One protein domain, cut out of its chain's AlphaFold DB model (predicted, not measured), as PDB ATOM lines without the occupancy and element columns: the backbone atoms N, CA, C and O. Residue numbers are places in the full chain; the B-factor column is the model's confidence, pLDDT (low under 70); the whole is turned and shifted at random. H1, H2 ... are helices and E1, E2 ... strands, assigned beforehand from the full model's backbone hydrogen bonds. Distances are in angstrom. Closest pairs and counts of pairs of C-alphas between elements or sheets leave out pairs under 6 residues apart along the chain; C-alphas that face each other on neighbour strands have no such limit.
ATOM      1  N   LEU A   2     271.710 174.570 214.295       90.81
ATOM      2  CA  LEU A   2     271.555 173.474 213.321       90.81
ATOM      3  C   LEU A   2     270.095 173.204 212.931       90.81
ATOM      4  O   LEU A   2     269.812 173.013 211.757       90.81
ATOM      5  N   PHE A   3     269.176 173.261 213.900       92.81
ATOM      6  CA  PHE A   3     267.738 173.184 213.631       92.81
ATOM      7  C   PHE A   3     267.273 174.293 212.673       92.81
ATOM      8  O   PHE A   3     266.703 173.987 211.638       92.81
ATOM      9  N   ILE A   4     267.622 175.552 212.958       93.88
ATOM     10  CA  ILE A   4     267.281 176.717 212.122       93.88
ATOM     11  C   ILE A   4     267.854 176.574 210.706       93.88
ATOM     12  O   ILE A   4     267.174 176.891 209.734       93.88
ATOM     13  N   PHE A   5     269.096 176.096 210.577       93.81
ATOM     14  CA  PHE A   5     269.720 175.814 209.284       93.81
ATOM     15  C   PHE A   5     268.952 174.727 208.521       93.81
ATOM     16  O   PHE A   5     268.619 174.913 207.353       93.81
ATOM     17  N   ALA A   6     268.651 173.607 209.183       93.25
ATOM     18  CA  ALA A   6     267.957 172.480 208.572       93.25
ATOM     19  C   ALA A   6     266.525 172.842 208.155       93.25
ATOM     20  O   ALA A   6     266.122 172.510 207.046       93.25
ATOM     21  N   GLU A   7     265.780 173.552 209.001       94.25
ATOM     22  CA  GLU A   7     264.419 174.012 208.717       94.25
ATOM     23  C   GLU A   7     264.392 175.019 207.557       94.25
ATOM     24  O   GLU A   7     263.596 174.865 206.631       94.25
ATOM     25  N   CYS A   8     265.329 175.973 207.531       94.44
ATOM     26  CA  CYS A   8     265.479 176.918 206.422       94.44
ATOM     27  C   CYS A   8     265.658 176.187 205.080       94.44
ATOM     28  O   CYS A   8     264.946 176.464 204.112       94.44
ATOM     29  N   TRP A   9     266.556 175.197 205.030       93.62
ATOM     30  CA  TRP A   9     266.794 174.399 203.824       93.62
ATOM     31  C   TRP A   9     265.653 173.434 203.493       93.62
ATOM     32  O   TRP A   9     265.374 173.220 202.315       93.62
ATOM     33  N   ALA A  10     264.966 172.883 204.494       92.75
ATOM     34  CA  ALA A  10     263.827 171.992 204.288       92.75
ATOM     35  C   ALA A  10     262.625 172.727 203.676       92.75
ATOM     36  O   ALA A  10     261.966 172.186 202.791       92.75
ATOM     37  N   CYS A  11     262.357 173.959 204.115       92.88
ATOM     38  CA  CYS A  11     261.228 174.749 203.627       92.88
ATOM     39  C   CYS A  11     261.568 175.551 202.365       92.88
ATOM     40  O   CYS A  11     260.770 175.595 201.432       92.88
ATOM     41  N   GLY A  12     262.740 176.190 202.324       91.81
ATOM     42  CA  GLY A  12     263.103 177.128 201.261       91.81
ATOM     43  C   GLY A  12     264.070 176.586 200.207       91.81
ATOM     44  O   GLY A  12     264.255 177.217 199.165       91.81
ATOM     45  N   GLY A  13     264.658 175.404 200.415       88.31
ATOM     46  CA  GLY A  13     265.652 174.833 199.502       88.31
ATOM     47  C   GLY A  13     265.127 174.592 198.083       88.31
ATOM     48  O   GLY A  13     265.858 174.799 197.118       88.31
ATOM     49  N   SER A  14     263.851 174.233 197.923       88.00
ATOM     50  CA  SER A  14     263.223 174.026 196.607       88.00
ATOM     51  C   SER A  14     262.601 175.287 195.999       88.00
ATOM     52  O   SER A  14     262.046 175.222 194.903       88.00
ATOM     53  N   MET A  15     262.637 176.425 196.697       90.94
ATOM     54  CA  MET A  15     262.056 177.672 196.203       90.94
ATOM     55  C   MET A  15     262.938 178.321 195.131       90.94
ATOM     56  O   MET A  15     264.163 178.191 195.154       90.94
ATOM     57  N   LEU A  16     262.303 179.075 194.232       87.69
ATOM     58  CA  LEU A  16     262.986 179.934 193.264       87.69
ATOM     59  C   LEU A  16     263.692 181.097 193.973       87.69
ATOM     60  O   LEU A  16     263.255 181.542 195.033       87.69
ATOM     61  N   GLU A  17     264.741 181.636 193.355       83.69
ATOM     62  CA  GLU A  17     265.596 182.674 193.950       83.69
ATOM     63  C   GLU A  17     264.808 183.902 194.442       83.69
ATOM     64  O   GLU A  17     265.010 184.360 195.564       83.69
ATOM     65  N   GLY A  18     263.846 184.394 193.652       88.12
ATOM     66  CA  GLY A  18     262.998 185.520 194.056       88.12
ATOM     67  C   GLY A  18     262.126 185.214 195.280       88.12
ATOM     68  O   GLY A  18     261.990 186.048 196.172       88.12
ATOM     69  N   SER A  19     261.582 183.997 195.366       91.81
ATOM     70  CA  SER A  19     260.777 183.555 196.511       91.81
ATOM     71  C   SER A  19     261.626 183.306 197.755       91.81
ATOM     72  O   SER A  19     261.145 183.535 198.861       91.81
ATOM     73  N   ARG A  20     262.892 182.894 197.593       92.06
ATOM     74  CA  ARG A  20     263.825 182.706 198.714       92.06
ATOM     75  C   ARG A  20     264.100 184.002 199.465       92.06
ATOM     76  O   ARG A  20     264.245 183.943 200.675       92.06
ATOM     77  N   VAL A  21     264.134 185.151 198.786       93.81
ATOM     78  CA  VAL A  21     264.319 186.457 199.447       93.81
ATOM     79  C   VAL A  21     263.127 186.792 200.346       93.81
ATOM     80  O   VAL A  21     263.309 187.166 201.498       93.81
ATOM     81  N   LEU A  22     261.904 186.603 199.842       94.62
ATOM     82  CA  LEU A  22     260.685 186.827 200.628       94.62
ATOM     83  C   LEU A  22     260.587 185.842 201.802       94.62
ATOM     84  O   LEU A  22     260.219 186.221 202.911       94.62
ATOM     85  N   PHE A  23     260.937 184.576 201.557       95.94
ATOM     86  CA  PHE A  23     260.999 183.556 202.598       95.94
ATOM     87  C   PHE A  23     262.052 183.889 203.655       95.94
ATOM     88  O   PHE A  23     261.781 183.717 204.834       95.94
ATOM     89  N   ASP A  24     263.226 184.377 203.257       95.19
ATOM     90  CA  ASP A  24     264.307 184.756 204.165       95.19
ATOM     91  C   ASP A  24     263.878 185.860 205.138       95.19
ATOM     92  O   ASP A  24     264.074 185.725 206.347       95.19
ATOM     93  N   GLU A  25     263.232 186.911 204.625       94.06
ATOM     94  CA  GLU A  25     262.693 188.002 205.442       94.06
ATOM     95  C   GLU A  25     261.640 187.486 206.433       94.06
ATOM     96  O   GLU A  25     261.737 187.730 207.640       94.06
ATOM     97  N   PHE A  26     260.676 186.702 205.940       95.31
ATOM     98  CA  PHE A  26     259.654 186.069 206.772       95.31
ATOM     99  C   PHE A  26     260.267 185.156 207.842       95.31
ATOM    100  O   PHE A  26     259.898 185.221 209.012       95.31
ATOM    101  N   TYR A  27     261.224 184.315 207.462       95.38
ATOM    102  CA  TYR A  27     261.819 183.321 208.343       95.38
ATOM    103  C   TYR A  27     262.664 183.970 209.442       95.38
ATOM    104  O   TYR A  27     262.557 183.584 210.604       95.38
ATOM    105  N   LYS A  28     263.438 185.014 209.116       94.19
ATOM    106  CA  LYS A  28     264.160 185.822 210.115       94.19
ATOM    107  C   LYS A  28     263.204 186.456 211.125       94.19
ATOM    108  O   LYS A  28     263.513 186.458 212.315       94.19
ATOM    109  N   HIS A  29     262.044 186.936 210.672       93.81
ATOM    110  CA  HIS A  29     261.006 187.469 211.555       93.81
ATOM    111  C   HIS A  29     260.399 186.394 212.470       93.81
ATOM    112  O   HIS A  29     260.218 186.641 213.656       93.81
ATOM    113  N   VAL A  30     260.130 185.190 211.950       94.06
ATOM    114  CA  VAL A  30     259.583 184.066 212.736       94.06
ATOM    115  C   VAL A  30     260.566 183.561 213.791       94.06
ATOM    116  O   VAL A  30     260.158 183.222 214.900       94.06
ATOM    117  N   VAL A  31     261.855 183.485 213.453       93.12
ATOM    118  CA  VAL A  31     262.894 182.995 214.368       93.12
ATOM    119  C   VAL A  31     263.199 184.007 215.486       93.12
ATOM    120  O   VAL A  31     263.631 183.592 216.559       93.12
ATOM    121  N   ASP A  32     262.966 185.303 215.243       92.31
ATOM    122  CA  ASP A  32     263.076 186.409 216.213       92.31
ATOM    123  C   ASP A  32     264.417 186.450 216.977       92.31
ATOM    124  O   ASP A  32     264.500 186.622 218.194       92.31
ATOM    125  N   LEU A  33     265.512 186.254 216.240       91.12
ATOM    126  CA  LEU A  33     266.875 186.371 216.757       91.12
ATOM    127  C   LEU A  33     267.580 187.587 216.165       91.12
ATOM    128  O   LEU A  33     267.299 188.013 215.046       91.12
ATOM    129  N   SER A  34     268.565 188.117 216.895       90.81
ATOM    130  CA  SER A  34     269.342 189.265 216.429       90.81
ATOM    131  C   SER A  34     270.071 188.939 215.123       90.81
ATOM    132  O   SER A  34     270.882 188.006 215.078       90.81
ATOM    133  N   VAL A  35     269.810 189.734 214.087       91.62
ATOM    134  CA  VAL A  35     270.473 189.633 212.786       91.62
ATOM    135  C   VAL A  35     271.727 190.502 212.797       91.62
ATOM    136  O   VAL A  35     271.657 191.695 213.092       91.62
ATOM    137  N   ILE A  36     272.875 189.914 212.465       90.56
ATOM    138  CA  ILE A  36     274.141 190.640 212.333       90.56
ATOM    139  C   ILE A  36     274.385 190.950 210.864       90.56
ATOM    140  O   ILE A  36     274.494 190.050 210.037       90.56
ATOM    141  N   THR A  37     274.470 192.240 210.553       86.44
ATOM    142  CA  THR A  37     274.723 192.759 209.200       86.44
ATOM    143  C   THR A  37     276.131 193.324 209.037       86.44
ATOM    144  O   THR A  37     276.542 193.636 207.925       86.44
ATOM    145  N   ALA A  38     276.883 193.465 210.132       83.00
ATOM    146  CA  ALA A  38     278.260 193.927 210.085       83.00
ATOM    147  C   ALA A  38     279.165 192.843 209.478       83.00
ATOM    148  O   ALA A  38     279.136 191.692 209.912       83.00
ATOM    149  N   ASN A  39     279.995 193.235 208.511       77.19
ATOM    150  CA  ASN A  39     280.928 192.332 207.827       77.19
ATOM    151  C   ASN A  39     282.177 192.002 208.660       77.19
ATOM    152  O   ASN A  39     282.937 191.109 208.296       77.19
ATOM    153  N   ASP A  40     282.387 192.705 209.773       72.69
ATOM    154  CA  ASP A  40     283.614 192.607 210.567       72.69
ATOM    155  C   ASP A  40     283.647 191.363 211.473       72.69
ATOM    156  O   ASP A  40     284.714 190.974 211.958       72.69
ATOM    157  N   HIS A  41     282.496 190.716 211.702       73.81
ATOM    158  CA  HIS A  41     282.373 189.553 212.581       73.81
ATOM    159  C   HIS A  41     281.390 188.502 212.042       73.81
ATOM    160  O   HIS A  41     280.277 188.823 211.622       73.81
ATOM    161  N   ASP A  42     281.793 187.228 212.130       82.81
ATOM    162  CA  ASP A  42     280.916 186.075 211.900       82.81
ATOM    163  C   ASP A  42     279.773 186.063 212.928       82.81
ATOM    164  O   ASP A  42     279.984 186.314 214.119       82.81
ATOM    165  N   SER A  43     278.560 185.710 212.497       84.94
ATOM    166  CA  SER A  43     277.406 185.640 213.400       84.94
ATOM    167  C   SER A  43     277.551 184.470 214.376       84.94
ATOM    168  O   SER A  43     277.735 183.319 213.969       84.94
ATOM    169  N   GLY A  44     277.450 184.758 215.673       84.69
ATOM    170  CA  GLY A  44     277.634 183.779 216.743       84.69
ATOM    171  C   GLY A  44     276.486 182.763 216.895       84.69
ATOM    172  O   GLY A  44     275.500 182.787 216.156       84.69
ATOM    173  N   PRO A  45     276.553 181.884 217.913       81.69
ATOM    174  CA  PRO A  45     275.647 180.740 218.076       81.69
ATOM    175  C   PRO A  45     274.196 181.090 218.439       81.69
ATOM    176  O   PRO A  45     273.365 180.188 218.506       81.69
ATOM    177  N   TYR A  46     273.887 182.363 218.687       87.06
ATOM    178  CA  TYR A  46     272.545 182.860 219.032       87.06
ATOM    179  C   TYR A  46     272.112 184.025 218.135       87.06
ATOM    180  O   TYR A  46     271.241 184.808 218.496       87.06
ATOM    181  N   GLN A  47     272.750 184.152 216.973       91.12
ATOM    182  CA  GLN A  47     272.549 185.251 216.040       91.12
ATOM    183  C   GLN A  47     272.278 184.694 214.645       91.12
ATOM    184  O   GLN A  47     272.723 183.593 214.313       91.12
ATOM    185  N   LEU A  48     271.557 185.459 213.829       92.00
ATOM    186  CA  LEU A  48     271.328 185.136 212.424       92.00
ATOM    187  C   LEU A  48     272.286 185.941 211.537       92.00
ATOM    188  O   LEU A  48     272.553 187.112 211.828       92.00
ATOM    189  N   PRO A  49     272.821 185.350 210.461       92.69
ATOM    190  CA  PRO A  49     273.579 186.084 209.466       92.69
ATOM    191  C   PRO A  49     272.671 186.953 208.590       92.69
ATOM    192  O   PRO A  49     271.591 186.552 208.152       92.69
ATOM    193  N   GLY A  50     273.128 188.175 208.348       90.25
ATOM    194  CA  GLY A  50     272.499 189.159 207.469       90.25
ATOM    195  C   GLY A  50     273.516 189.943 206.644       90.25
ATOM    196  O   GLY A  50     273.169 190.983 206.097       90.25
ATOM    197  N   GLN A  51     274.765 189.471 206.582       88.69
ATOM    198  CA  GLN A  51     275.856 190.087 205.820       88.69
ATOM    199  C   GLN A  51     275.692 189.884 204.301       88.69
ATOM    200  O   GLN A  51     276.192 190.678 203.508       88.69
ATOM    201  N   LEU A  52     274.981 188.829 203.891       90.00
ATOM    202  CA  LEU A  52     274.660 188.506 202.499       90.00
ATOM    203  C   LEU A  52     273.144 188.506 202.291       90.00
ATOM    204  O   LEU A  52     272.364 188.687 203.231       90.00
ATOM    205  N   ARG A  53     272.737 188.307 201.036       89.25
ATOM    206  CA  ARG A  53     271.355 188.471 200.579       89.25
ATOM    207  C   ARG A  53     270.375 187.562 201.314       89.25
ATOM    208  O   ARG A  53     269.279 188.015 201.625       89.25
ATOM    209  N   THR A  54     270.743 186.310 201.577       93.12
ATOM    210  CA  THR A  54     269.860 185.338 202.232       93.12
ATOM    211  C   THR A  54     270.611 184.419 203.195       93.12
ATOM    212  O   THR A  54     271.818 184.220 203.090       93.12
ATOM    213  N   MET A  55     269.880 183.774 204.105       93.31
ATOM    214  CA  MET A  55     270.380 182.697 204.965       93.31
ATOM    215  C   MET A  55     270.928 181.505 204.162       93.31
ATOM    216  O   MET A  55     271.749 180.757 204.689       93.31
ATOM    217  N   PHE A  56     270.507 181.321 202.902       93.25
ATOM    218  CA  PHE A  56     271.002 180.253 202.023       93.25
ATOM    219  C   PHE A  56     272.463 180.457 201.610       93.25
ATOM    220  O   PHE A  56     273.137 179.485 201.277       93.25
ATOM    221  N   ASP A  57     272.968 181.688 201.706       92.94
ATOM    222  CA  ASP A  57     274.361 182.036 201.418       92.94
ATOM    223  C   ASP A  57     275.309 181.683 202.580       92.94
ATOM    224  O   ASP A  57     276.532 181.799 202.452       92.94
ATOM    225  N   PHE A  58     274.764 181.164 203.687       93.50
ATOM    226  CA  PHE A  58     275.512 180.767 204.872       93.50
ATOM    227  C   PHE A  58     275.324 179.293 205.243       93.50
ATOM    228  O   PHE A  58     274.290 178.668 204.994       93.50
ATOM    229  N   TYR A  59     276.325 178.750 205.929       93.19
ATOM    230  CA  TYR A  59     276.248 177.490 206.659       93.19
ATOM    231  C   TYR A  59     276.625 177.692 208.119       93.19
ATOM    232  O   TYR A  59     277.362 178.614 208.470       93.19
ATOM    233  N   PHE A  60     276.126 176.807 208.978       93.31
ATOM    234  CA  PHE A  60     276.501 176.800 210.383       93.31
ATOM    235  C   PHE A  60     277.694 175.865 210.607       93.31
ATOM    236  O   PHE A  60     277.584 174.653 210.416       93.31
ATOM    237  N   ASP A  61     278.832 176.424 211.014       92.38
ATOM    238  CA  ASP A  61     280.023 175.669 211.401       92.38
ATOM    239  C   ASP A  61     279.841 175.146 212.832       92.38
ATOM    240  O   ASP A  61     279.757 175.919 213.790       92.38
ATOM    241  N   VAL A  62     279.744 173.823 212.980       90.75
ATOM    242  CA  VAL A  62     279.471 173.172 214.271       90.75
ATOM    243  C   VAL A  62     280.642 173.315 215.241       90.75
ATOM    244  O   VAL A  62     280.418 173.498 216.440       90.75
ATOM    245  N   ASP A  63     281.870 173.281 214.727       90.94
ATOM    246  CA  ASP A  63     283.085 173.316 215.538       90.94
ATOM    247  C   ASP A  63     283.334 174.729 216.067       90.94
ATOM    248  O   ASP A  63     283.585 174.926 217.257       90.94
ATOM    249  N   LYS A  64     283.201 175.735 215.193       90.12
ATOM    250  CA  LYS A  64     283.362 177.149 215.566       90.12
ATOM    251  C   LYS A  64     282.104 177.767 216.171       90.12
ATOM    252  O   LYS A  64     282.182 178.848 216.752       90.12
ATOM    253  N   ARG A  65     280.962 177.084 216.065       91.38
ATOM    254  CA  ARG A  65     279.641 177.532 216.537       91.38
ATOM    255  C   ARG A  65     279.245 178.907 215.987       91.38
ATOM    256  O   ARG A  65     278.643 179.706 216.701       91.38
ATOM    257  N   CYS A  66     279.573 179.169 214.726       92.69
ATOM    258  CA  CYS A  66     279.263 180.420 214.042       92.69
ATOM    259  C   CYS A  66     278.719 180.167 212.636       92.69
ATOM    260  O   CYS A  66     278.916 179.101 212.046       92.69
ATOM    261  N   TRP A  67     278.021 181.159 212.100       92.81
ATOM    262  CA  TRP A  67     277.614 181.173 210.704       92.81
ATOM    263  C   TRP A  67     278.755 181.665 209.827       92.81
ATOM    264  O   TRP A  67     279.424 182.639 210.162       92.81
ATOM    265  N   LYS A  68     278.945 181.006 208.687       92.19
ATOM    266  CA  LYS A  68     279.958 181.358 207.694       92.19
ATOM    267  C   LYS A  68     279.362 181.395 206.306       92.19
ATOM    268  O   LYS A  68     278.504 180.577 205.983       92.19
ATOM    269  N   ALA A  69     279.862 182.304 205.479       92.12
ATOM    270  CA  ALA A  69     279.499 182.363 204.073       92.12
ATOM    271  C   ALA A  69     279.996 181.113 203.330       92.12
ATOM    272  O   ALA A  69     281.132 180.671 203.532       92.12
ATOM    273  N   TRP A  70     279.171 180.566 202.435       91.25
ATOM    274  CA  TRP A  70     279.576 179.470 201.547       91.25
ATOM    275  C   TRP A  70     280.713 179.862 200.604       91.25
ATOM    276  O   TRP A  70     281.515 179.001 200.243       91.25
ATOM    277  N   GLU A  71     280.820 181.146 200.260       87.75
ATOM    278  CA  GLU A  71     281.913 181.706 199.461       87.75
ATOM    279  C   GLU A  71     283.290 181.357 200.049       87.75
ATOM    280  O   GLU A  71     284.189 180.951 199.319       87.75
ATOM    281  N   ASN A  72     283.418 181.338 201.381       86.25
ATOM    282  CA  ASN A  72     284.658 180.964 202.074       86.25
ATOM    283  C   ASN A  72     285.070 179.496 201.852       86.25
ATOM    284  O   ASN A  72     286.181 179.102 202.203       86.25
ATOM    285  N   LYS A  73     284.161 178.657 201.341       82.25
ATOM    286  CA  LYS A  73     284.391 177.237 201.038       82.25
ATOM    287  C   LYS A  73     284.677 177.004 199.548       82.25
ATOM    288  O   LYS A  73     285.064 175.896 199.170       82.25
TER     289      LYS A  73
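AT A GLANCE: This is residues 2 to 73 of the 206 residues of the protein "Putative dynein-1-alpha heavy chain" of Streblomastix strix (UniProt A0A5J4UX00). A hairpin of two helices, H1 and H2, makes one side and a small strand hairpin, E1 and E2, the other; a long loop, residues 32 to 57, joins them, and short H3 follows. The printed part has 72 residues, order H1 H2 E1 E2 H3, class mixed, compact with radius of gyration of the C-alphas 11.4 A, spanning 29 by 24 by 21 A.

HOW THE PARTS SIT: H1, residues 2 to 12, and H2, residues 17 to 31, touch, closest at the C-alphas of Gly 12 and Arg 20, 6.2 A, opposite ways at a steep tilt of 40 degrees. E1, residues 58 to 61, and E2, residues 66 to 69, form an antiparallel hairpin; N 59 and O 68, 2.8 A, are within hydrogen-bond range. The closest C-alphas of H1 and E1 are Leu 2 and Phe 60, 6.6 A. Every O i to N i+4 pair is within range in H1, 10 of 11 in H2; H3, residues 70 to 73, is too short for one.

IN THESE COORDINATES: H1 starts at C-alpha 2 (271.555, 173.474, 213.321) and measures 15.2 A, H2 20.6 A; H3 ends at C-alpha 73 (284.391, 177.237, 201.038).

THE WHOLE: The printed part has no cut. The H2 to E1 link is long. No printed residue is under 70 in pLDDT.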